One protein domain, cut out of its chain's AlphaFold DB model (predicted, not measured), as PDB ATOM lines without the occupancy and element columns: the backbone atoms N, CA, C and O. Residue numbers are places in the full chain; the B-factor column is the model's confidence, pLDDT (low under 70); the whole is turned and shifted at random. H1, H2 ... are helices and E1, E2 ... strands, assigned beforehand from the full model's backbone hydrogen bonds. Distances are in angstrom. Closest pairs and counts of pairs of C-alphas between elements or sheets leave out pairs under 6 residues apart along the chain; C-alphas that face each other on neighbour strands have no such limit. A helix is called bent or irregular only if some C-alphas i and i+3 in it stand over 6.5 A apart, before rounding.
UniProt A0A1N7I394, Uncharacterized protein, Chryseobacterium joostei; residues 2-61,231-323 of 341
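This is residues 2 to 61 and 231 to 323 of the 341 residues of an uncharacterized protein of Chryseobacterium joostei (UniProt A0A1N7I394). A strongly twisted sheet of three long, bent strands, E2, E5 and E6, makes the core of the body, and a long bent helix begins far beyond it: the second arm, H1b, packs on edge strand E2, while residues 2 to 19, most of them in the first arm, H1a, stick out and add to the length. The small hairpin E3 and E4 sits near the helix's bend, where E2 runs on into E3. The printed part has 153 residues with one named helix and seven named strands, in the order H1 E1 E2 E3 E4 E5 E6 E7; the larger sheet has the order E2 - E5 - E6, all antiparallel, and the class is mixed, helices and strands. The whole is extended, with a radius of gyration of the C-alphas of 22.9 A and spans of 88 by 32 by 25 A.

In the larger sheet E5, residues 276 to 286, is the inner strand between E2, residues 243 to 254, and E6, residues 291 to 301. E2 and E5 are antiparallel at 163 degrees, with N 249 and O 280 within hydrogen-bond range at 2.9 A. E5 and E6 form a hairpin, antiparallel at 159 degrees, with N 281 and O 296 at 2.8 A. The three strands bend: E2 by 70 degrees at residue 251, E5 by 53 degrees at 279 and E6 by 60 degrees at 297. Residues 48 to 49 pair in parallel with residues 294 to 295 of E6. By its hydrogen bonds H1, residues 5 to 35, was assigned as one helix, but it is bent, with C-alphas 24 and 27 7.9 A apart; its arms H1a, residues 5 to 24, and H1b, residues 27 to 35, stand about perpendicular, only just, at 72 degrees. H1a is itself irregular, with C-alphas 21 and 24 6.8 A apart. H1b is on the sheet at a height over the sheet of 8.6 A, over E2 and slantwise to the strands, at 48 degrees to E2 on the local plane; the closest C-alphas of H1b and E2, those of Gln 32 and Trp 253, are 5.9 A apart. E3, residues 257 to 260, and E4, residues 265 to 268, form a hairpin, antiparallel at 146 degrees, with N 260 and O 265 at 2.9 A. The closest C-alphas of H1a and E3, those of Pro 24 and Trp 259, are 7.3 A apart. H1a is not on the larger sheet. Every O i to N i+4 pair is within hydrogen-bond range in H1b, and 15 of 16 are in H1a.

H1a is 28.7 A long from C-alpha 5 at (209.997, 236.628, 185.474), and H1b 12.5 A. E2 is 27.2 A, E5 30.3 A and E6 29.1 A long, E6 ending at C-alpha 301 at (242.371, 202.090, 178.897). E1, residues 58 to 61, and E7, residues 313 to 316, pair with no named strand.

The C-alphas of Lys 2 and Asn 320, the two farthest apart, are 89.2 A apart. Residues 62 to 230 are not printed, and C-alphas 61 and 231 are 21.9 A apart across the cut. The links H1 to E1 and E6 to E7 are long. Mean pLDDT of the printed part is 80.1, with 35 residues under 70, among them 17 to 26 and 264 to 273.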
ATOM      1  N   LYS A   2     205.656 240.448 177.595       45.97
ATOM      2  CA  LYS A   2     206.299 240.367 178.924       45.97
ATOM      3  C   LYS A   2     206.470 238.893 179.311       45.97
ATOM      4  O   LYS A   2     205.541 238.265 179.810       45.97
ATOM      5  N   LEU A   3     207.646 238.328 179.046       48.06
ATOM      6  CA  LEU A   3     208.017 236.996 179.526       48.06
ATOM      7  C   LEU A   3     208.103 237.019 181.058       48.06
ATOM      8  O   LEU A   3     208.944 237.700 181.640       48.06
ATOM      9  N   ASN A   4     207.175 236.301 181.688       54.16
ATOM     10  CA  ASN A   4     206.929 236.270 183.125       54.16
ATOM     11  C   ASN A   4     208.206 235.875 183.900       54.16
ATOM     12  O   ASN A   4     208.741 234.785 183.699       54.16
ATOM     13  N   ILE A   5     208.703 236.757 184.773       58.28
ATOM     14  CA  ILE A   5     209.997 236.628 185.474       58.28
ATOM     15  C   ILE A   5     210.090 235.313 186.268       58.28
ATOM     16  O   ILE A   5     211.140 234.676 186.277       58.28
ATOM     17  N   LYS A   6     208.974 234.828 186.831       61.00
ATOM     18  CA  LYS A   6     208.909 233.524 187.518       61.00
ATOM     19  C   LYS A   6     209.256 232.344 186.598       61.00
ATOM     20  O   LYS A   6     209.939 231.423 187.029       61.00
ATOM     21  N   LYS A   7     208.863 232.392 185.317       60.69
ATOM     22  CA  LYS A   7     209.222 231.357 184.329       60.69
ATOM     23  C   LYS A   7     210.719 231.380 184.001       60.69
ATOM     24  O   LYS A   7     211.294 230.318 183.809       60.69
ATOM     25  N   LYS A   8     211.364 232.557 183.994       67.81
ATOM     26  CA  LYS A   8     212.820 232.672 183.772       67.81
ATOM     27  C   LYS A   8     213.626 232.020 184.896       67.81
ATOM     28  O   LYS A   8     214.567 231.297 184.599       67.81
ATOM     29  N   TYR A   9     213.233 232.224 186.155       73.94
ATOM     30  CA  TYR A   9     213.900 231.584 187.293       73.94
ATOM     31  C   TYR A   9     213.722 230.066 187.292       73.94
ATOM     32  O   TYR A   9     214.685 229.355 187.532       73.94
ATOM     33  N   ILE A  10     212.527 229.566 186.962       76.50
ATOM     34  CA  ILE A  10     212.288 228.119 186.856       76.50
ATOM     35  C   ILE A  10     213.158 227.508 185.750       76.50
ATOM     36  O   ILE A  10     213.823 226.507 185.986       76.50
ATOM     37  N   ILE A  11     213.216 228.137 184.571       76.75
ATOM     38  CA  ILE A  11     214.067 227.674 183.465       76.75
ATOM     39  C   ILE A  11     215.550 227.719 183.863       76.75
ATOM     40  O   ILE A  11     216.272 226.762 183.606       76.75
ATOM     41  N   LEU A  12     215.999 228.785 184.532       79.00
ATOM     42  CA  LEU A  12     217.378 228.919 185.007       79.00
ATOM     43  C   LEU A  12     217.735 227.836 186.035       79.00
ATOM     44  O   LEU A  12     218.785 227.217 185.918       79.00
ATOM     45  N   TRP A  13     216.851 227.554 186.995       77.12
ATOM     46  CA  TRP A  13     217.048 226.479 187.969       77.12
ATOM     47  C   TRP A  13     217.045 225.098 187.314       77.12
ATOM     48  O   TRP A  13     217.887 224.276 187.659       77.12
ATOM     49  N   CYS A  14     216.186 224.847 186.320       76.31
ATOM     50  CA  CYS A  14     216.246 223.619 185.525       76.31
ATOM     51  C   CYS A  14     217.580 223.486 184.778       76.31
ATOM     52  O   CYS A  14     218.166 222.409 184.788       76.31
ATOM     53  N   VAL A  15     218.088 224.567 184.176       78.19
ATOM     54  CA  VAL A  15     219.394 224.573 183.497       78.19
ATOM     55  C   VAL A  15     220.535 224.343 184.485       78.19
ATOM     56  O   VAL A  15     221.432 223.574 184.175       78.19
ATOM     57  N   ILE A  16     220.494 224.942 185.679       73.88
ATOM     58  CA  ILE A  16     221.509 224.739 186.726       73.88
ATOM     59  C   ILE A  16     221.467 223.305 187.258       73.88
ATOM     60  O   ILE A  16     222.514 222.690 187.408       73.88
ATOM     61  N   ILE A  17     220.285 222.735 187.495       69.62
ATOM     62  CA  ILE A  17     220.142 221.339 187.932       69.62
ATOM     63  C   ILE A  17     220.651 220.387 186.844       69.62
ATOM     64  O   ILE A  17     221.415 219.476 187.140       69.62
ATOM     65  N   ILE A  18     220.297 220.628 185.578       68.38
ATOM     66  CA  ILE A  18     220.823 219.869 184.436       68.38
ATOM     67  C   ILE A  18     222.344 220.030 184.334       68.38
ATOM     68  O   ILE A  18     223.044 219.048 184.131       68.38
ATOM     69  N   ALA A  19     222.872 221.236 184.521       68.12
ATOM     70  CA  ALA A  19     224.302 221.511 184.510       68.12
ATOM     71  C   ALA A  19     225.024 220.759 185.640       68.12
ATOM     72  O   ALA A  19     226.001 220.075 185.379       68.12
ATOM     73  N   VAL A  20     224.518 220.808 186.871       64.19
ATOM     74  CA  VAL A  20     225.125 220.146 188.036       64.19
ATOM     75  C   VAL A  20     225.012 218.620 187.961       64.19
ATOM     76  O   VAL A  20     225.925 217.932 188.397       64.19
ATOM     77  N   ILE A  21     223.930 218.079 187.391       61.41
ATOM     78  CA  ILE A  21     223.717 216.626 187.285       61.41
ATOM     79  C   ILE A  21     224.410 216.029 186.051       61.41
ATOM     80  O   ILE A  21     224.941 214.926 186.126       61.41
ATOM     81  N   ILE A  22     224.388 216.722 184.909       59.50
ATOM     82  CA  ILE A  22     224.842 216.171 183.624       59.50
ATOM     83  C   ILE A  22     226.289 216.570 183.310       59.50
ATOM     84  O   ILE A  22     227.045 215.700 182.886       59.50
ATOM     85  N   LEU A  23     226.720 217.826 183.524       59.47
ATOM     86  CA  LEU A  23     228.070 218.276 183.120       59.47
ATOM     87  C   LEU A  23     229.227 217.486 183.749       59.47
ATOM     88  O   LEU A  23     230.177 217.229 183.009       59.47
ATOM     89  N   PRO A  24     229.193 217.080 185.038       58.56
ATOM     90  CA  PRO A  24     230.308 216.337 185.627       58.56
ATOM     91  C   PRO A  24     230.557 214.987 184.937       58.56
ATOM     92  O   PRO A  24     231.693 214.526 184.902       58.56
ATOM     93  N   ASP A  25     229.516 214.404 184.327       60.69
ATOM     94  CA  ASP A  25     229.498 213.032 183.813       60.69
ATOM     95  C   ASP A  25     229.099 212.916 182.330       60.69
ATOM     96  O   ASP A  25     228.875 211.802 181.843       60.69
ATOM     97  N   ILE A  26     229.051 214.018 181.562       67.56
ATOM     98  CA  ILE A  26     228.766 213.986 180.107       67.56
ATOM     99  C   ILE A  26     229.608 212.916 179.417       67.56
ATOM    100  O   ILE A  26     229.103 212.196 178.560       67.56
ATOM    101  N   LYS A  27     230.876 212.774 179.820       70.62
ATOM    102  CA  LYS A  27     231.785 211.753 179.302       70.62
ATOM    103  C   LYS A  27     231.268 210.340 179.581       70.62
ATOM    104  O   LYS A  27     231.177 209.560 178.643       70.62
ATOM    105  N   MET A  28     230.885 210.011 180.817       72.50
ATOM    106  CA  MET A  28     230.338 208.691 181.160       72.50
ATOM    107  C   MET A  28     229.082 208.380 180.338       72.50
ATOM    108  O   MET A  28     229.007 207.326 179.706       72.50
ATOM    109  N   TYR A  29     228.120 209.307 180.297       72.06
ATOM    110  CA  TYR A  29     226.867 209.111 179.564       72.06
ATOM    111  C   TYR A  29     227.084 209.023 178.052       72.06
ATOM    112  O   TYR A  29     226.481 208.175 177.398       72.06
ATOM    113  N   TYR A  30     227.964 209.856 177.496       78.12
ATOM    114  CA  TYR A  30     228.323 209.833 176.081       78.12
ATOM    115  C   TYR A  30     228.983 208.510 175.693       78.12
ATOM    116  O   TYR A  30     228.577 207.873 174.721       78.12
ATOM    117  N   GLN A  31     229.961 208.065 176.484       80.94
ATOM    118  CA  GLN A  31     230.640 206.798 176.261       80.94
ATOM    119  C   GLN A  31     229.642 205.633 176.366       80.94
ATOM    120  O   GLN A  31     229.528 204.811 175.457       80.94
ATOM    121  N   GLN A  32     228.806 205.605 177.399       76.88
ATOM    122  CA  GLN A  32     227.803 204.553 177.541       76.88
ATOM    123  C   GLN A  32     226.733 204.578 176.433       76.88
ATOM    124  O   GLN A  32     226.250 203.523 176.022       76.88
ATOM    125  N   TYR A  33     226.376 205.756 175.915       79.25
ATOM    126  CA  TYR A  33     225.487 205.883 174.762       79.25
ATOM    127  C   TYR A  33     226.127 205.331 173.484       79.25
ATOM    128  O   TYR A  33     225.468 204.593 172.754       79.25
ATOM    129  N   LYS A  34     227.415 205.615 173.243       81.56
ATOM    130  CA  LYS A  34     228.162 205.105 172.083       81.56
ATOM    131  C   LYS A  34     228.115 203.574 171.998       81.56
ATOM    132  O   LYS A  34     227.856 203.035 170.923       81.56
ATOM    133  N   LEU A  35     228.231 202.885 173.135       82.00
ATOM    134  CA  LEU A  35     228.130 201.421 173.195       82.00
ATOM    135  C   LEU A  35     226.791 200.863 172.714       82.00
ATOM    136  O   LEU A  35     226.760 199.779 172.149       82.00
ATOM    137  N   ARG A  36     225.679 201.591 172.883       74.50
ATOM    138  CA  ARG A  36     224.353 201.099 172.455       74.50
ATOM    139  C   ARG A  36     224.264 200.872 170.945       74.50
ATOM    140  O   ARG A  36     223.373 200.159 170.492       74.50
ATOM    141  N   SER A  37     225.160 201.493 170.182       74.81
ATOM    142  CA  SER A  37     225.251 201.335 168.730       74.81
ATOM    143  C   SER A  37     226.263 200.273 168.283       74.81
ATOM    144  O   SER A  37     226.201 199.825 167.139       74.81
ATOM    145  N   GLU A  38     227.157 199.824 169.169       82.00
ATOM    146  CA  GLU A  38     228.157 198.801 168.863       82.00
ATOM    147  C   GLU A  38     227.541 197.411 169.075       82.00
ATOM    148  O   GLU A  38     227.385 196.943 170.199       82.00
ATOM    149  N   LYS A  39     227.163 196.733 167.986       85.50
ATOM    150  CA  LYS A  39     226.694 195.341 168.040       85.50
ATOM    151  C   LYS A  39     227.866 194.378 167.884       85.50
ATOM    152  O   LYS A  39     228.729 194.583 167.034       85.50
ATOM    153  N   LEU A  40     227.862 193.299 168.663       91.50
ATOM    154  CA  LEU A  40     228.784 192.181 168.479       91.50
ATOM    155  C   LEU A  40     228.481 191.470 167.144       91.50
ATOM    156  O   LEU A  40     227.341 191.042 166.949       91.50
ATOM    157  N   PRO A  41     229.454 191.331 166.220       93.25
ATOM    158  CA  PRO A  41     229.239 190.587 164.981       93.25
ATOM    159  C   PRO A  41     228.851 189.125 165.237       93.25
ATOM    160  O   PRO A  41     229.420 188.478 166.117       93.25
ATOM    161  N   GLU A  42     227.940 188.581 164.422       93.44
ATOM    162  CA  GLU A  42     227.341 187.254 164.651       93.44
ATOM    163  C   GLU A  42     228.369 186.128 164.784       93.44
ATOM    164  O   GLU A  42     228.229 185.262 165.647       93.44
ATOM    165  N   ARG A  43     229.454 186.185 163.998       92.56
ATOM    166  CA  ARG A  43     230.532 185.181 164.019       92.56
ATOM    167  C   ARG A  43     231.188 184.985 165.392       92.56
ATOM    168  O   ARG A  43     231.791 183.947 165.619       92.56
ATOM    169  N   PHE A  44     231.090 185.968 166.288       94.50
ATOM    170  CA  PHE A  44     231.703 185.935 167.617       94.50
ATOM    171  C   PHE A  44     230.738 185.494 168.725       94.50
ATOM    172  O   PHE A  44     231.177 185.199 169.836       94.50
ATOM    173  N   LEU A  45     229.430 185.413 168.448       91.12
ATOM    174  CA  LEU A  45     228.417 185.057 169.450       91.12
ATOM    175  C   LEU A  45     228.611 183.640 170.008       91.12
ATOM    176  O   LEU A  45     228.326 183.397 171.179       91.12
ATOM    177  N   SER A  46     229.119 182.722 169.183       90.50
ATOM    178  CA  SER A  46     229.330 181.313 169.535       90.50
ATOM    179  C   SER A  46     230.611 181.049 170.327       90.50
ATOM    180  O   SER A  46     230.786 179.938 170.825       90.50
ATOM    181  N   TYR A  47     231.509 182.031 170.458       94.12
ATOM    182  CA  TYR A  47     232.782 181.825 171.146       94.12
ATOM    183  C   TYR A  47     232.520 181.589 172.640       94.12
ATOM    184  O   TYR A  47     231.790 182.344 173.296       94.12
ATOM    185  N   SER A  48     233.144 180.553 173.191       93.38
ATOM    186  CA  SER A  48     233.151 180.238 174.620       93.38
ATOM    187  C   SER A  48     234.444 180.727 175.274       93.38
ATOM    188  O   SER A  48     235.375 181.148 174.588       93.38
ATOM    189  N   THR A  49     234.531 180.685 176.602       92.25
ATOM    190  CA  THR A  49     235.825 180.898 177.271       92.25
ATOM    191  C   THR A  49     236.757 179.716 177.018       92.25
ATOM    192  O   THR A  49     236.283 178.635 176.661       92.25
ATOM    193  N   LEU A  50     238.068 179.902 177.204       89.19
ATOM    194  CA  LEU A  50     239.048 178.826 177.016       89.19
ATOM    195  C   LEU A  50     238.711 177.597 177.884       89.19
ATOM    196  O   LEU A  50     238.654 176.480 177.382       89.19
ATOM    197  N   ASP A  51     238.373 177.823 179.153       85.00
ATOM    198  CA  ASP A  51     237.990 176.797 180.133       85.00
ATOM    199  C   ASP A  51     236.731 176.012 179.745       85.00
ATOM    200  O   ASP A  51     236.526 174.888 180.195       85.00
ATOM    201  N   SER A  52     235.858 176.621 178.944       85.81
ATOM    202  CA  SER A  52     234.590 176.033 178.509       85.81
ATOM    203  C   SER A  52     234.588 175.667 177.029       85.81
ATOM    204  O   SER A  52     233.527 175.366 176.479       85.81
ATOM    205  N   LEU A  53     235.759 175.686 176.385       87.12
ATOM    206  CA  LEU A  53     235.913 175.392 174.971       87.12
ATOM    207  C   LEU A  53     235.471 173.960 174.675       87.12
ATOM    208  O   LEU A  53     236.131 172.985 175.033       87.12
ATOM    209  N   LYS A  54     234.319 173.852 174.012       77.44
ATOM    210  CA  LYS A  54     233.758 172.591 173.539       77.44
ATOM    211  C   LYS A  54     233.982 172.494 172.043       77.44
ATOM    212  O   LYS A  54     233.390 173.245 171.276       77.44
ATOM    213  N   ASP A  55     234.808 171.542 171.649       89.62
ATOM    214  CA  ASP A  55     235.104 171.248 170.256       89.62
ATOM    215  C   ASP A  55     234.981 169.738 169.998       89.62
ATOM    216  O   ASP A  55     235.102 168.944 170.927       89.62
ATOM    217  N   ASN A  56     234.684 169.310 168.771       89.62
ATOM    218  CA  ASN A  56     234.517 167.882 168.466       89.62
ATOM    219  C   ASN A  56     235.841 167.109 168.423       89.62
ATOM    220  O   ASN A  56     235.847 165.924 168.737       89.62
ATOM    221  N   ASP A  57     236.944 167.779 168.090       92.25
ATOM    222  CA  ASP A  57     238.256 167.160 167.893       92.25
ATOM    223  C   ASP A  57     239.222 167.472 169.036       92.25
ATOM    224  O   ASP A  57     240.165 166.715 169.250       92.25
ATOM    225  N   TYR A  58     239.011 168.576 169.759       93.75
ATOM    226  CA  TYR A  58     239.874 169.031 170.847       93.75
ATOM    227  C   TYR A  58     239.116 169.220 172.163       93.75
ATOM    228  O   TYR A  58     237.920 169.510 172.204       93.75
ATOM    229  N   GLU A  59     239.847 169.082 173.261       93.12
ATOM    230  CA  GLU A  59     239.415 169.438 174.607       93.12
ATOM    231  C   GLU A  59     240.505 170.234 175.328       93.12
ATOM    232  O   GLU A  59     241.682 170.188 174.962       93.12
ATOM    233  N   VAL A  60     240.102 170.960 176.369       94.19
ATOM    234  CA  VAL A  60     241.014 171.699 177.242       94.19
ATOM    235  C   VAL A  60     241.004 171.036 178.610       94.19
ATOM    236  O   VAL A  60     239.974 171.005 179.282       94.19
ATOM    237  N   LEU A  61     242.153 170.515 179.038       92.56
ATOM    238  CA  LEU A  61     242.352 170.124 180.427       92.56
ATOM    239  C   LEU A  61     242.946 171.282 181.217       92.56
ATOM    240  O   LEU A  61     244.000 171.810 180.865       92.56
ATOM    241  N   ALA A 231     257.935 182.824 173.354       70.81
ATOM    242  CA  ALA A 231     257.802 184.156 173.909       70.81
ATOM    243  C   ALA A 231     256.390 184.391 174.489       70.81
ATOM    244  O   ALA A 231     255.370 184.037 173.894       70.81
ATOM    245  N   SER A 232     256.357 184.955 175.698       73.69
ATOM    246  CA  SER A 232     255.123 185.175 176.454       73.69
ATOM    247  C   SER A 232     254.175 186.133 175.736       73.69
ATOM    248  O   SER A 232     254.591 187.159 175.196       73.69
ATOM    249  N   THR A 233     252.871 185.872 175.835       73.62
ATOM    250  CA  THR A 233     251.826 186.726 175.254       73.62
ATOM    251  C   THR A 233     251.494 187.962 176.097       73.62
ATOM    252  O   THR A 233     250.362 188.441 176.033       73.62
ATOM    253  N   TYR A 234     252.441 188.504 176.876       73.31
ATOM    254  CA  TYR A 234     252.249 189.770 177.612       73.31
ATOM    255  C   TYR A 234     251.766 190.905 176.698       73.31
ATOM    256  O   TYR A 234     251.030 191.787 177.130       73.31
ATOM    257  N   ASN A 235     252.148 190.853 175.420       75.75
ATOM    258  CA  ASN A 235     251.517 191.611 174.352       75.75
ATOM    259  C   ASN A 235     251.122 190.653 173.219       75.75
ATOM    260  O   ASN A 235     251.860 190.470 172.253       75.75
ATOM    261  N   ILE A 236     249.958 190.019 173.368       76.38
ATOM    262  CA  ILE A 236     249.434 188.989 172.456       76.38
ATOM    263  C   ILE A 236     249.360 189.438 170.985       76.38
ATOM    264  O   ILE A 236     249.464 188.612 170.082       76.38
ATOM    265  N   ASP A 237     249.251 190.745 170.732       79.62
ATOM    266  CA  ASP A 237     249.196 191.301 169.378       79.62
ATOM    267  C   ASP A 237     250.584 191.449 168.737       79.62
ATOM    268  O   ASP A 237     250.703 191.431 167.513       79.62
ATOM    269  N   ALA A 238     251.649 191.563 169.539       73.44
ATOM    270  CA  ALA A 238     253.015 191.711 169.036       73.44
ATOM    271  C   ALA A 238     253.609 190.392 168.507       73.44
ATOM    272  O   ALA A 238     254.560 190.419 167.726       73.44
ATOM    273  N   GLN A 239     253.068 189.240 168.925       65.25
ATOM    274  CA  GLN A 239     253.594 187.906 168.604       65.25
ATOM    275  C   GLN A 239     252.471 186.904 168.284       65.25
ATOM    276  O   GLN A 239     252.351 185.837 168.881       65.25
ATOM    277  N   ALA A 240     251.652 187.240 167.286       69.25
ATOM    278  CA  ALA A 240     250.402 186.548 166.954       69.25
ATOM    279  C   ALA A 240     250.543 185.181 166.234       69.25
ATOM    280  O   ALA A 240     249.656 184.784 165.475       69.25
ATOM    281  N   ASN A 241     251.653 184.458 166.412       79.69
ATOM    282  CA  ASN A 241     251.937 183.242 165.632       79.69
ATOM    283  C   ASN A 241     251.113 182.021 166.078       79.69
ATOM    284  O   ASN A 241     250.786 181.169 165.248       79.69
ATOM    285  N   VAL A 242     250.775 181.940 167.368       87.00
ATOM    286  CA  VAL A 242     250.033 180.809 167.956       87.00
ATOM    287  C   VAL A 242     248.652 181.241 168.428       87.00
ATOM    288  O   VAL A 242     247.655 180.609 168.077       87.00
ATOM    289  N   ILE A 243     248.588 182.333 169.189       89.56
ATOM    290  CA  ILE A 243     247.345 182.942 169.654       89.56
ATOM    291  C   ILE A 243     247.239 184.326 169.031       89.56
ATOM    292  O   ILE A 243     248.177 185.115 169.101       89.56
ATOM    293  N   LYS A 244     246.088 184.624 168.435       90.94
ATOM    294  CA  LYS A 244     245.810 185.901 167.787       90.94
ATOM    295  C   LYS A 244     244.496 186.470 168.293       90.94
ATOM    296  O   LYS A 244     243.496 185.759 168.342       90.94
ATOM    297  N   ARG A 245     244.475 187.764 168.602       92.25
ATOM    298  CA  ARG A 245     243.238 188.510 168.838       92.25
ATOM    299  C   ARG A 245     242.567 188.845 167.508       92.25
ATOM    300  O   ARG A 245     243.159 189.480 166.639       92.25
ATOM    301  N   ASP A 246     241.315 188.435 167.364       93.31
ATOM    302  CA  ASP A 246     240.510 188.682 166.166       93.31
ATOM    303  C   ASP A 246     239.621 189.916 166.307       93.31
ATOM    304  O   ASP A 246     239.320 190.588 165.318       93.31
ATOM    305  N   TYR A 247     239.142 190.185 167.525       94.31
ATOM    306  CA  TYR A 247     238.200 191.265 167.795       94.31
ATOM    307  C   TYR A 247     238.172 191.642 169.275       94.31
ATOM    308  O   TYR A 247     238.436 190.813 170.143       94.31
ATOM    309  N   VAL A 248     237.792 192.888 169.557       93.69
ATOM    310  CA  VAL A 248     237.518 193.377 170.909       93.69
ATOM    311  C   VAL A 248     236.157 194.048 170.908       93.69
ATOM    312  O   VAL A 248     235.915 194.971 170.132       93.69
ATOM    313  N   HIS A 249     235.279 193.598 171.795       93.69
ATOM    314  CA  HIS A 249     233.975 194.202 172.007       93.69
ATOM    315  C   HIS A 249     233.968 194.993 173.309       93.69
ATOM    316  O   HIS A 249     234.252 194.437 174.366       93.69
ATOM    317  N   LYS A 250     233.626 196.281 173.243       92.88
ATOM    318  CA  LYS A 250     233.387 197.102 174.431       92.88
ATOM    319  C   LYS A 250     231.971 196.855 174.937       92.88
ATOM    320  O   LYS A 250     231.030 196.896 174.155       92.88
ATOM    321  N   GLU A 251     231.820 196.656 176.242       89.50
ATOM    322  CA  GLU A 251     230.525 196.298 176.840       89.50
ATOM    323  C   GLU A 251     230.073 197.302 177.894       89.50
ATOM    324  O   GLU A 251     228.889 197.623 178.000       89.50
ATOM    325  N   LYS A 252     231.014 197.820 178.689       88.19
ATOM    326  CA  LYS A 252     230.693 198.722 179.792       88.19
ATOM    327  C   LYS A 252     231.773 199.771 179.989       88.19
ATOM    328  O   LYS A 252     232.954 199.454 180.046       88.19
ATOM    329  N   TRP A 253     231.358 201.023 180.153       84.81
ATOM    330  CA  TRP A 253     232.244 202.086 180.616       84.81
ATOM    331  C   TRP A 253     232.512 201.938 182.116       84.81
ATOM    332  O   TRP A 253     231.577 201.769 182.905       84.81
ATOM    333  N   ASN A 254     233.780 202.019 182.502       81.06
ATOM    334  CA  ASN A 254     234.228 202.053 183.883       81.06
ATOM    335  C   ASN A 254     234.847 203.428 184.167       81.06
ATOM    336  O   ASN A 254     235.961 203.714 183.729       81.06
ATOM    337  N   ALA A 255     234.098 204.288 184.859       75.88
ATOM    338  CA  ALA A 255     234.564 205.606 185.279       75.88
ATOM    339  C   ALA A 255     235.216 205.509 186.662       75.88
ATOM    340  O   ALA A 255     234.638 204.909 187.573       75.88
ATOM    341  N   ARG A 256     236.372 206.152 186.850       71.69
ATOM    342  CA  ARG A 256     237.017 206.245 188.171       71.69
ATOM    343  C   ARG A 256     236.214 207.118 189.136       71.69
ATOM    344  O   ARG A 256     236.167 206.845 190.335       71.69
ATOM    345  N   SER A 257     235.564 208.141 188.597       68.06
ATOM    346  CA  SER A 257     234.713 209.061 189.339       68.06
ATOM    347  C   SER A 257     233.380 209.189 188.621       68.06
ATOM    348  O   SER A 257     233.362 209.318 187.398       68.06
ATOM    349  N   PHE A 258     232.284 209.130 189.372       69.81
ATOM    350  CA  PHE A 258     230.941 209.294 188.826       69.81
ATOM    351  C   PHE A 258     230.003 209.928 189.856       69.81
ATOM    352  O   PHE A 258     230.144 209.748 191.069       69.81
ATOM    353  N   TRP A 259     228.997 210.638 189.366       63.84
ATOM    354  CA  TRP A 259     227.892 211.160 190.148       63.84
ATOM    355  C   TRP A 259     226.898 210.036 190.441       63.84
ATOM    356  O   TRP A 259     226.203 209.520 189.560       63.84
ATOM    357  N   ASN A 260     226.801 209.626 191.704       63.34
ATOM    358  CA  ASN A 260     225.825 208.625 192.104       63.34
ATOM    359  C   ASN A 260     224.446 209.273 192.289       63.34
ATOM    360  O   ASN A 260     224.150 209.841 193.341       63.34
ATOM    361  N   LEU A 261     223.567 209.114 191.295       65.69
ATOM    362  CA  LEU A 261     222.191 209.628 191.330       65.69
ATOM    363  C   LEU A 261     221.336 209.074 192.481       65.69
ATOM    364  O   LEU A 261     220.350 209.706 192.844       65.69
ATOM    365  N   LYS A 262     221.680 207.912 193.059       66.88
ATOM    366  CA  LYS A 262     220.922 207.345 194.188       66.88
ATOM    367  C   LYS A 262     221.149 208.122 195.483       66.88
ATOM    368  O   LYS A 262     220.219 208.259 196.268       66.88
ATOM    369  N   ASN A 263     222.364 208.628 195.685       71.56
ATOM    370  CA  ASN A 263     222.777 209.254 196.943       71.56
ATOM    371  C   ASN A 263     223.178 210.730 196.775       71.56
ATOM    372  O   ASN A 263     223.623 211.338 197.743       71.56
ATOM    373  N   PHE A 264     223.044 211.294 195.565       67.06
ATOM    374  CA  PHE A 264     223.479 212.653 195.206       67.06
ATOM    375  C   PHE A 264     224.899 212.970 195.694       67.06
ATOM    376  O   PHE A 264     225.170 214.043 196.231       67.06
ATOM    377  N   SER A 265     225.802 212.002 195.542       68.38
ATOM    378  CA  SER A 265     227.169 212.097 196.037       68.38
ATOM    379  C   SER A 265     228.177 211.697 194.975       68.38
ATOM    380  O   SER A 265     227.875 210.955 194.034       68.38
ATOM    381  N   TRP A 266     229.400 212.191 195.148       63.91
ATOM    382  CA  TRP A 266     230.527 211.777 194.332       63.91
ATOM    383  C   TRP A 266     230.975 210.380 194.747       63.91
ATOM    384  O   TRP A 266     231.380 210.157 195.889       63.91
ATOM    385  N   GLY A 267     230.851 209.428 193.827       57.78
ATOM    386  CA  GLY A 267     231.376 208.084 193.985       57.78
ATOM    387  C   GLY A 267     232.788 208.017 193.425       57.78
ATOM    388  O   GLY A 267     233.003 208.320 192.254       57.78
ATOM    389  N   SER A 268     233.748 207.579 194.238       57.66
ATOM    390  CA  SER A 268     235.007 207.043 193.727       57.66
ATOM    391  C   SER A 268     234.819 205.549 193.486       57.66
ATOM    392  O   SER A 268     234.575 204.794 194.430       57.66
ATOM    393  N   GLY A 269     234.907 205.104 192.233       55.59
ATOM    394  CA  GLY A 269     235.062 203.683 191.946       55.59
ATOM    395  C   GLY A 269     236.353 203.207 192.612       55.59
ATOM    396  O   GLY A 269     237.412 203.769 192.347       55.59
ATOM    397  N   ASN A 270     236.270 202.234 193.523       44.03
ATOM    398  CA  ASN A 270     237.406 201.696 194.284       44.03
ATOM    399  C   ASN A 270     238.386 200.921 193.379       44.03
ATOM    400  O   ASN A 270     238.480 199.699 193.445       44.03
ATOM    401  N   GLY A 271     239.115 201.628 192.519       51.59
ATOM    402  CA  GLY A 271     240.137 201.062 191.652       51.59
ATOM    403  C   GLY A 271     241.261 202.060 191.396       51.59
ATOM    404  O   GLY A 271     241.031 203.247 191.177       51.59
ATOM    405  N   SER A 272     242.496 201.566 191.408       52.66
ATOM    406  CA  SER A 272     243.692 202.293 190.967       52.66
ATOM    407  C   SER A 272     243.772 202.450 189.439       52.66
ATOM    408  O   SER A 272     244.652 203.149 188.940       52.66
ATOM    409  N   GLY A 273     242.859 201.820 188.691       57.88
ATOM    410  CA  GLY A 273     242.730 201.957 187.241       57.88
ATOM    411  C   GLY A 273     242.120 203.303 186.843       57.88
ATOM    412  O   GLY A 273     241.220 203.812 187.510       57.88
ATOM    413  N   GLY A 274     242.630 203.895 185.763       72.06
ATOM    414  CA  GLY A 274     242.024 205.075 185.148       72.06
ATOM    415  C   GLY A 274     240.642 204.779 184.553       72.06
ATOM    416  O   GLY A 274     240.126 203.666 184.637       72.06
ATOM    417  N   ASP A 275     240.045 205.793 183.931       83.50
ATOM    418  CA  ASP A 275     238.839 205.606 183.124       83.50
ATOM    419  C   ASP A 275     239.095 204.616 181.979       83.50
ATOM    420  O   ASP A 275     240.160 204.634 181.356       83.50
ATOM    421  N   GLY A 276     238.099 203.802 181.639       87.88
ATOM    422  CA  GLY A 276     238.245 202.842 180.553       87.88
ATOM    423  C   GLY A 276     236.983 202.055 180.245       87.88
ATOM    424  O   GLY A 276     235.885 202.373 180.703       87.88
ATOM    425  N   TRP A 277     237.143 200.998 179.461       88.44
ATOM    426  CA  TRP A 277     236.083 200.051 179.148       88.44
ATOM    427  C   TRP A 277     236.390 198.686 179.731       88.44
ATOM    428  O   TRP A 277     237.531 198.240 179.726       88.44
ATOM    429  N   ILE A 278     235.341 198.002 180.155       89.88
ATOM    430  CA  ILE A 278     235.332 196.559 180.324       89.88
ATOM    431  C   ILE A 278     234.683 195.984 179.071       89.88
ATOM    432  O   ILE A 278     233.686 196.516 178.562       89.88
ATOM    433  N   GLY A 279     235.269 194.916 178.556       92.31
ATOM    434  CA  GLY A 279     234.791 194.256 177.361       92.31
ATOM    435  C   GLY A 279     235.258 192.816 177.273       92.31
ATOM    436  O   GLY A 279     235.746 192.235 178.244       92.31
ATOM    437  N   THR A 280     235.148 192.277 176.066       94.56
ATOM    438  CA  THR A 280     235.534 190.910 175.741       94.56
ATOM    439  C   THR A 280     236.453 190.907 174.521       94.56
ATOM    440  O   THR A 280     236.093 191.423 173.460       94.56
ATOM    441  N   SER A 281     237.633 190.308 174.666       94.25
ATOM    442  CA  SER A 281     238.536 189.970 173.567       94.25
ATOM    443  C   SER A 281     238.186 188.591 173.009       94.25
ATOM    444  O   SER A 281     237.929 187.651 173.760       94.25
ATOM    445  N   TYR A 282     238.208 188.464 171.688       94.75
ATOM    446  CA  TYR A 282     237.957 187.232 170.946       94.75
ATOM    447  C   TYR A 282     239.247 186.807 170.262       94.75
ATOM    448  O   TYR A 282     239.904 187.628 169.621       94.75
ATOM    449  N   PHE A 283     239.597 185.536 170.401       93.62
ATOM    450  CA  PHE A 283     240.880 184.990 169.998       93.62
ATOM    451  C   PHE A 283     240.721 183.757 169.113       93.62
ATOM    452  O   PHE A 283     239.779 182.972 169.253       93.62
ATOM    453  N   SER A 284     241.718 183.566 168.262       93.31
ATOM    454  CA  SER A 284     241.998 182.339 167.532       93.31
ATOM    455  C   SER A 284     243.275 181.709 168.075       93.31
ATOM    456  O   SER A 284     244.273 182.403 168.266       93.31
ATOM    457  N   VAL A 285     243.265 180.394 168.281       92.25
ATOM    458  CA  VAL A 285     244.450 179.603 168.632       92.25
ATOM    459  C   VAL A 285     244.692 178.539 167.572       92.25
ATOM    460  O   VAL A 285     243.798 177.764 167.225       92.25
ATOM    461  N   LYS A 286     245.904 178.516 167.020       91.88
ATOM    462  CA  LYS A 286     246.290 177.566 165.978       91.88
ATOM    463  C   LYS A 286     246.696 176.234 166.611       91.88
ATOM    464  O   LYS A 286     247.750 176.142 167.229       91.88
ATOM    465  N   MET A 287     245.886 175.198 166.409       92.31
ATOM    466  CA  MET A 287     246.239 173.815 166.740       92.31
ATOM    467  C   MET A 287     246.746 173.082 165.488       92.31
ATOM    468  O   MET A 287     246.488 173.532 164.369       92.31
ATOM    469  N   PRO A 288     247.422 171.925 165.626       88.19
ATOM    470  CA  PRO A 288     247.971 171.199 164.478       88.19
ATOM    471  C   PRO A 288     246.955 170.840 163.382       88.19
ATOM    472  O   PRO A 288     247.303 170.883 162.205       88.19
ATOM    473  N   LYS A 289     245.706 170.496 163.740       89.94
ATOM    474  CA  LYS A 289     244.677 170.082 162.767       89.94
ATOM    475  C   LYS A 289     243.710 171.195 162.359       89.94
ATOM    476  O   LYS A 289     243.124 171.108 161.286       89.94
ATOM    477  N   LYS A 290     243.505 172.210 163.206       93.06
ATOM    478  CA  LYS A 290     242.580 173.324 162.943       93.06
ATOM    479  C   LYS A 290     242.815 174.509 163.874       93.06
ATOM    480  O   LYS A 290     243.538 174.407 164.859       93.06
ATOM    481  N   THR A 291     242.149 175.619 163.589       94.06
ATOM    482  CA  THR A 291     242.084 176.768 164.493       94.06
ATOM    483  C   THR A 291     240.906 176.601 165.444       94.06
ATOM    484  O   THR A 291     239.807 176.259 165.012       94.06
ATOM    485  N   LEU A 292     241.136 176.840 166.732       95.00
ATOM    486  CA  LEU A 292     240.074 176.944 167.726       95.00
ATOM    487  C   LEU A 292     239.834 178.409 168.081       95.00
ATOM    488  O   LEU A 292     240.693 179.266 167.875       95.00
ATOM    489  N   HIS A 293     238.666 178.680 168.643       94.94
ATOM    490  CA  HIS A 293     238.182 180.028 168.887       94.94
ATOM    491  C   HIS A 293     237.680 180.162 170.316       94.94
ATOM    492  O   HIS A 293     236.869 179.354 170.762       94.94
ATOM    493  N   TYR A 294     238.138 181.184 171.032       94.31
ATOM    494  CA  TYR A 294     237.720 181.424 172.409       94.31
ATOM    495  C   TYR A 294     237.664 182.918 172.720       94.31
ATOM    496  O   TYR A 294     238.182 183.745 171.975       94.31
ATOM    497  N   LYS A 295     237.014 183.282 173.821       94.19
ATOM    498  CA  LYS A 295     236.908 184.665 174.289       94.19
ATOM    499  C   LYS A 295     237.338 184.803 175.740       94.19
ATOM    500  O   LYS A 295     237.219 183.855 176.513       94.19
ATOM    501  N   GLN A 296     237.813 185.982 176.109       92.38
ATOM    502  CA  GLN A 296     238.175 186.322 177.481       92.38
ATOM    503  C   GLN A 296     237.816 187.775 177.776       92.38
ATOM    504  O   GLN A 296     237.739 188.598 176.862       92.38
ATOM    505  N   SER A 297     237.602 188.099 179.049       92.44
ATOM    506  CA  SER A 297     237.405 189.487 179.462       92.44
ATOM    507  C   SER A 297     238.662 190.319 179.195       92.44
ATOM    508  O   SER A 297     239.777 189.803 179.176       92.44
ATOM    509  N   VAL A 298     238.481 191.618 178.971       91.12
ATOM    510  CA  VAL A 298     239.573 192.574 178.763       91.12
ATOM    511  C   VAL A 298     239.203 193.925 179.360       91.12
ATOM    512  O   VAL A 298     238.034 194.326 179.347       91.12
ATOM    513  N   SER A 299     240.202 194.636 179.875       91.00
ATOM    514  CA  SER A 299     240.076 196.054 180.219       91.00
ATOM    515  C   SER A 299     240.755 196.908 179.151       91.00
ATOM    516  O   SER A 299     241.793 196.528 178.621       91.00
ATOM    517  N   ILE A 300     240.166 198.048 178.808       90.19
ATOM    518  CA  ILE A 300     240.629 198.917 177.721       90.19
ATOM    519  C   ILE A 300     240.811 200.317 178.281       90.19
ATOM    520  O   ILE A 300     239.828 200.972 178.638       90.19
ATOM    521  N   ASP A 301     242.050 200.781 178.343       88.88
ATOM    522  CA  ASP A 301     242.371 202.090 178.897       88.88
ATOM    523  C   ASP A 301     241.829 203.214 178.007       88.88
ATOM    524  O   ASP A 301     241.840 203.133 176.777       88.88
ATOM    525  N   TYR A 302     241.367 204.297 178.627       83.81
ATOM    526  CA  TYR A 302     241.012 205.534 177.941       83.81
ATOM    527  C   TYR A 302     242.016 206.648 178.292       83.81
ATOM    528  O   TYR A 302     242.358 206.791 179.466       83.81
ATOM    529  N   PRO A 303     242.411 207.518 177.339       81.94
ATOM    530  CA  PRO A 303     241.956 207.593 175.943       81.94
ATOM    531  C   PRO A 303     242.718 206.685 174.975       81.94
ATOM    532  O   PRO A 303     242.246 206.481 173.859       81.94
ATOM    533  N   ASP A 304     243.854 206.139 175.404       83.81
ATOM    534  CA  ASP A 304     244.857 205.543 174.514       83.81
ATOM    535  C   ASP A 304     244.409 204.225 173.867       83.81
ATOM    536  O   ASP A 304     244.945 203.820 172.841       83.81
ATOM    537  N   GLY A 305     243.398 203.556 174.430       84.38
ATOM    538  CA  GLY A 305     242.860 202.307 173.897       84.38
ATOM    539  C   GLY A 305     243.713 201.079 174.206       84.38
ATOM    540  O   GLY A 305     243.451 200.020 173.637       84.38
ATOM    541  N   ASN A 306     244.707 201.200 175.093       88.12
ATOM    542  CA  ASN A 306     245.580 200.092 175.476       88.12
ATOM    543  C   ASN A 306     244.762 198.945 176.073       88.12
ATOM    544  O   ASN A 306     243.936 199.149 176.963       88.12
ATOM    545  N   LEU A 307     245.009 197.736 175.579       88.94
ATOM    546  CA  LEU A 307     244.334 196.526 176.027       88.94
ATOM    547  C   LEU A 307     245.104 195.928 177.206       88.94
ATOM    548  O   LEU A 307     246.314 195.729 177.132       88.94
ATOM    549  N   ARG A 308     244.390 195.640 178.290       85.56
ATOM    550  CA  ARG A 308     244.888 194.942 179.474       85.56
ATOM    551  C   ARG A 308     244.153 193.621 179.598       85.56
ATOM    552  O   ARG A 308     243.010 193.574 180.068       85.56
ATOM    553  N   ASP A 309     244.805 192.563 179.140       82.44
ATOM    554  CA  ASP A 309     244.313 191.209 179.349       82.44
ATOM    555  C   ASP A 309     244.516 190.803 180.816       82.44
ATOM    556  O   ASP A 309     245.541 191.136 181.414       82.44
ATOM    557  N   PRO A 310     243.561 190.078 181.416       73.38
ATOM    558  CA  PRO A 310     243.680 189.592 182.786       73.38
ATOM    559  C   PRO A 310     244.601 188.368 182.910       73.38
ATOM    560  O   PRO A 310     244.688 187.782 183.983       73.38
ATOM    561  N   PHE A 311     245.240 187.951 181.816       73.19
ATOM    562  CA  PHE A 311     246.147 186.812 181.763       73.19
ATOM    563  C   PHE A 311     247.270 187.089 180.763       73.19
ATOM    564  O   PHE A 311     247.151 187.898 179.841       73.19
ATOM    565  N   SER A 312     248.368 186.365 180.918       80.25
ATOM    566  CA  SER A 312     249.416 186.249 179.908       80.25
ATOM    567  C   SER A 312     249.880 184.808 179.904       80.25
ATOM    568  O   SER A 312     250.134 184.244 180.969       80.25
ATOM    569  N   TYR A 313     249.945 184.207 178.720       86.06
ATOM    570  CA  TYR A 313     250.327 182.814 178.586       86.06
ATOM    571  C   TYR A 313     251.791 182.706 178.187       86.06
ATOM    572  O   TYR A 313     252.221 183.300 177.196       86.06
ATOM    573  N   PHE A 314     252.533 181.881 178.917       88.94
ATOM    574  CA  PHE A 314     253.703 181.226 178.348       88.94
ATOM    575  C   PHE A 314     253.217 180.045 177.522       88.94
ATOM    576  O   PHE A 314     252.369 179.270 177.972       88.94
ATOM    577  N   ILE A 315     253.715 179.945 176.298       89.75
ATOM    578  CA  ILE A 315     253.256 178.956 175.332       89.75
ATOM    579  C   ILE A 315     254.329 177.888 175.201       89.75
ATOM    580  O   ILE A 315     255.508 178.195 175.060       89.75
ATOM    581  N   TYR A 316     253.918 176.629 175.233       90.38
ATOM    582  CA  TYR A 316     254.766 175.518 174.841       90.38
ATOM    583  C   TYR A 316     254.056 174.659 173.806       90.38
ATOM    584  O   TYR A 316     252.996 174.079 174.070       90.38
ATOM    585  N   GLN A 317     254.670 174.567 172.627       88.88
ATOM    586  CA  GLN A 317     254.264 173.657 171.574       88.88
ATOM    587  C   GLN A 317     255.340 172.572 171.401       88.88
ATOM    588  O   GLN A 317     256.412 172.856 170.868       88.88
ATOM    589  N   PRO A 318     255.082 171.320 171.818       87.94
ATOM    590  CA  PRO A 318     256.017 170.222 171.582       87.94
ATOM    591  C   PRO A 318     256.285 170.035 170.083       87.94
ATOM    592  O   PRO A 318     255.362 170.028 169.261       87.94
ATOM    593  N   GLN A 319     257.548 169.802 169.724       85.44
ATOM    594  CA  GLN A 319     257.907 169.447 168.354       85.44
ATOM    595  C   GLN A 319     257.191 168.149 167.950       85.44
ATOM    596  O   GLN A 319     257.276 167.141 168.648       85.44
ATOM    597  N   ASN A 320     256.472 168.176 166.825       85.06
ATOM    598  CA  ASN A 320     255.632 167.070 166.339       85.06
ATOM    599  C   ASN A 320     254.524 166.610 167.309       85.06
ATOM    600  O   ASN A 320     253.947 165.542 167.108       85.06
ATOM    601  N   GLY A 321     254.205 167.385 168.347       88.12
ATOM    602  CA  GLY A 321     253.108 167.051 169.246       88.12
ATOM    603  C   GLY A 321     251.756 167.551 168.742       88.12
ATOM    604  O   GLY A 321     251.644 168.486 167.947       88.12
ATOM    605  N   ALA A 322     250.702 166.898 169.218       92.44
ATOM    606  CA  ALA A 322     249.324 167.171 168.834       92.44
ATOM    607  C   ALA A 322     248.614 168.170 169.769       92.44
ATOM    608  O   ALA A 322     247.461 168.527 169.511       92.44
ATOM    609  N   TYR A 323     249.280 168.598 170.847       93.44
ATOM    610  CA  TYR A 323     248.734 169.465 171.890       93.44
ATOM    611  C   TYR A 323     249.460 170.813 171.973       93.44
ATOM    612  O   TYR A 323     250.540 170.991 171.416       93.44
TER     613      TYR A 323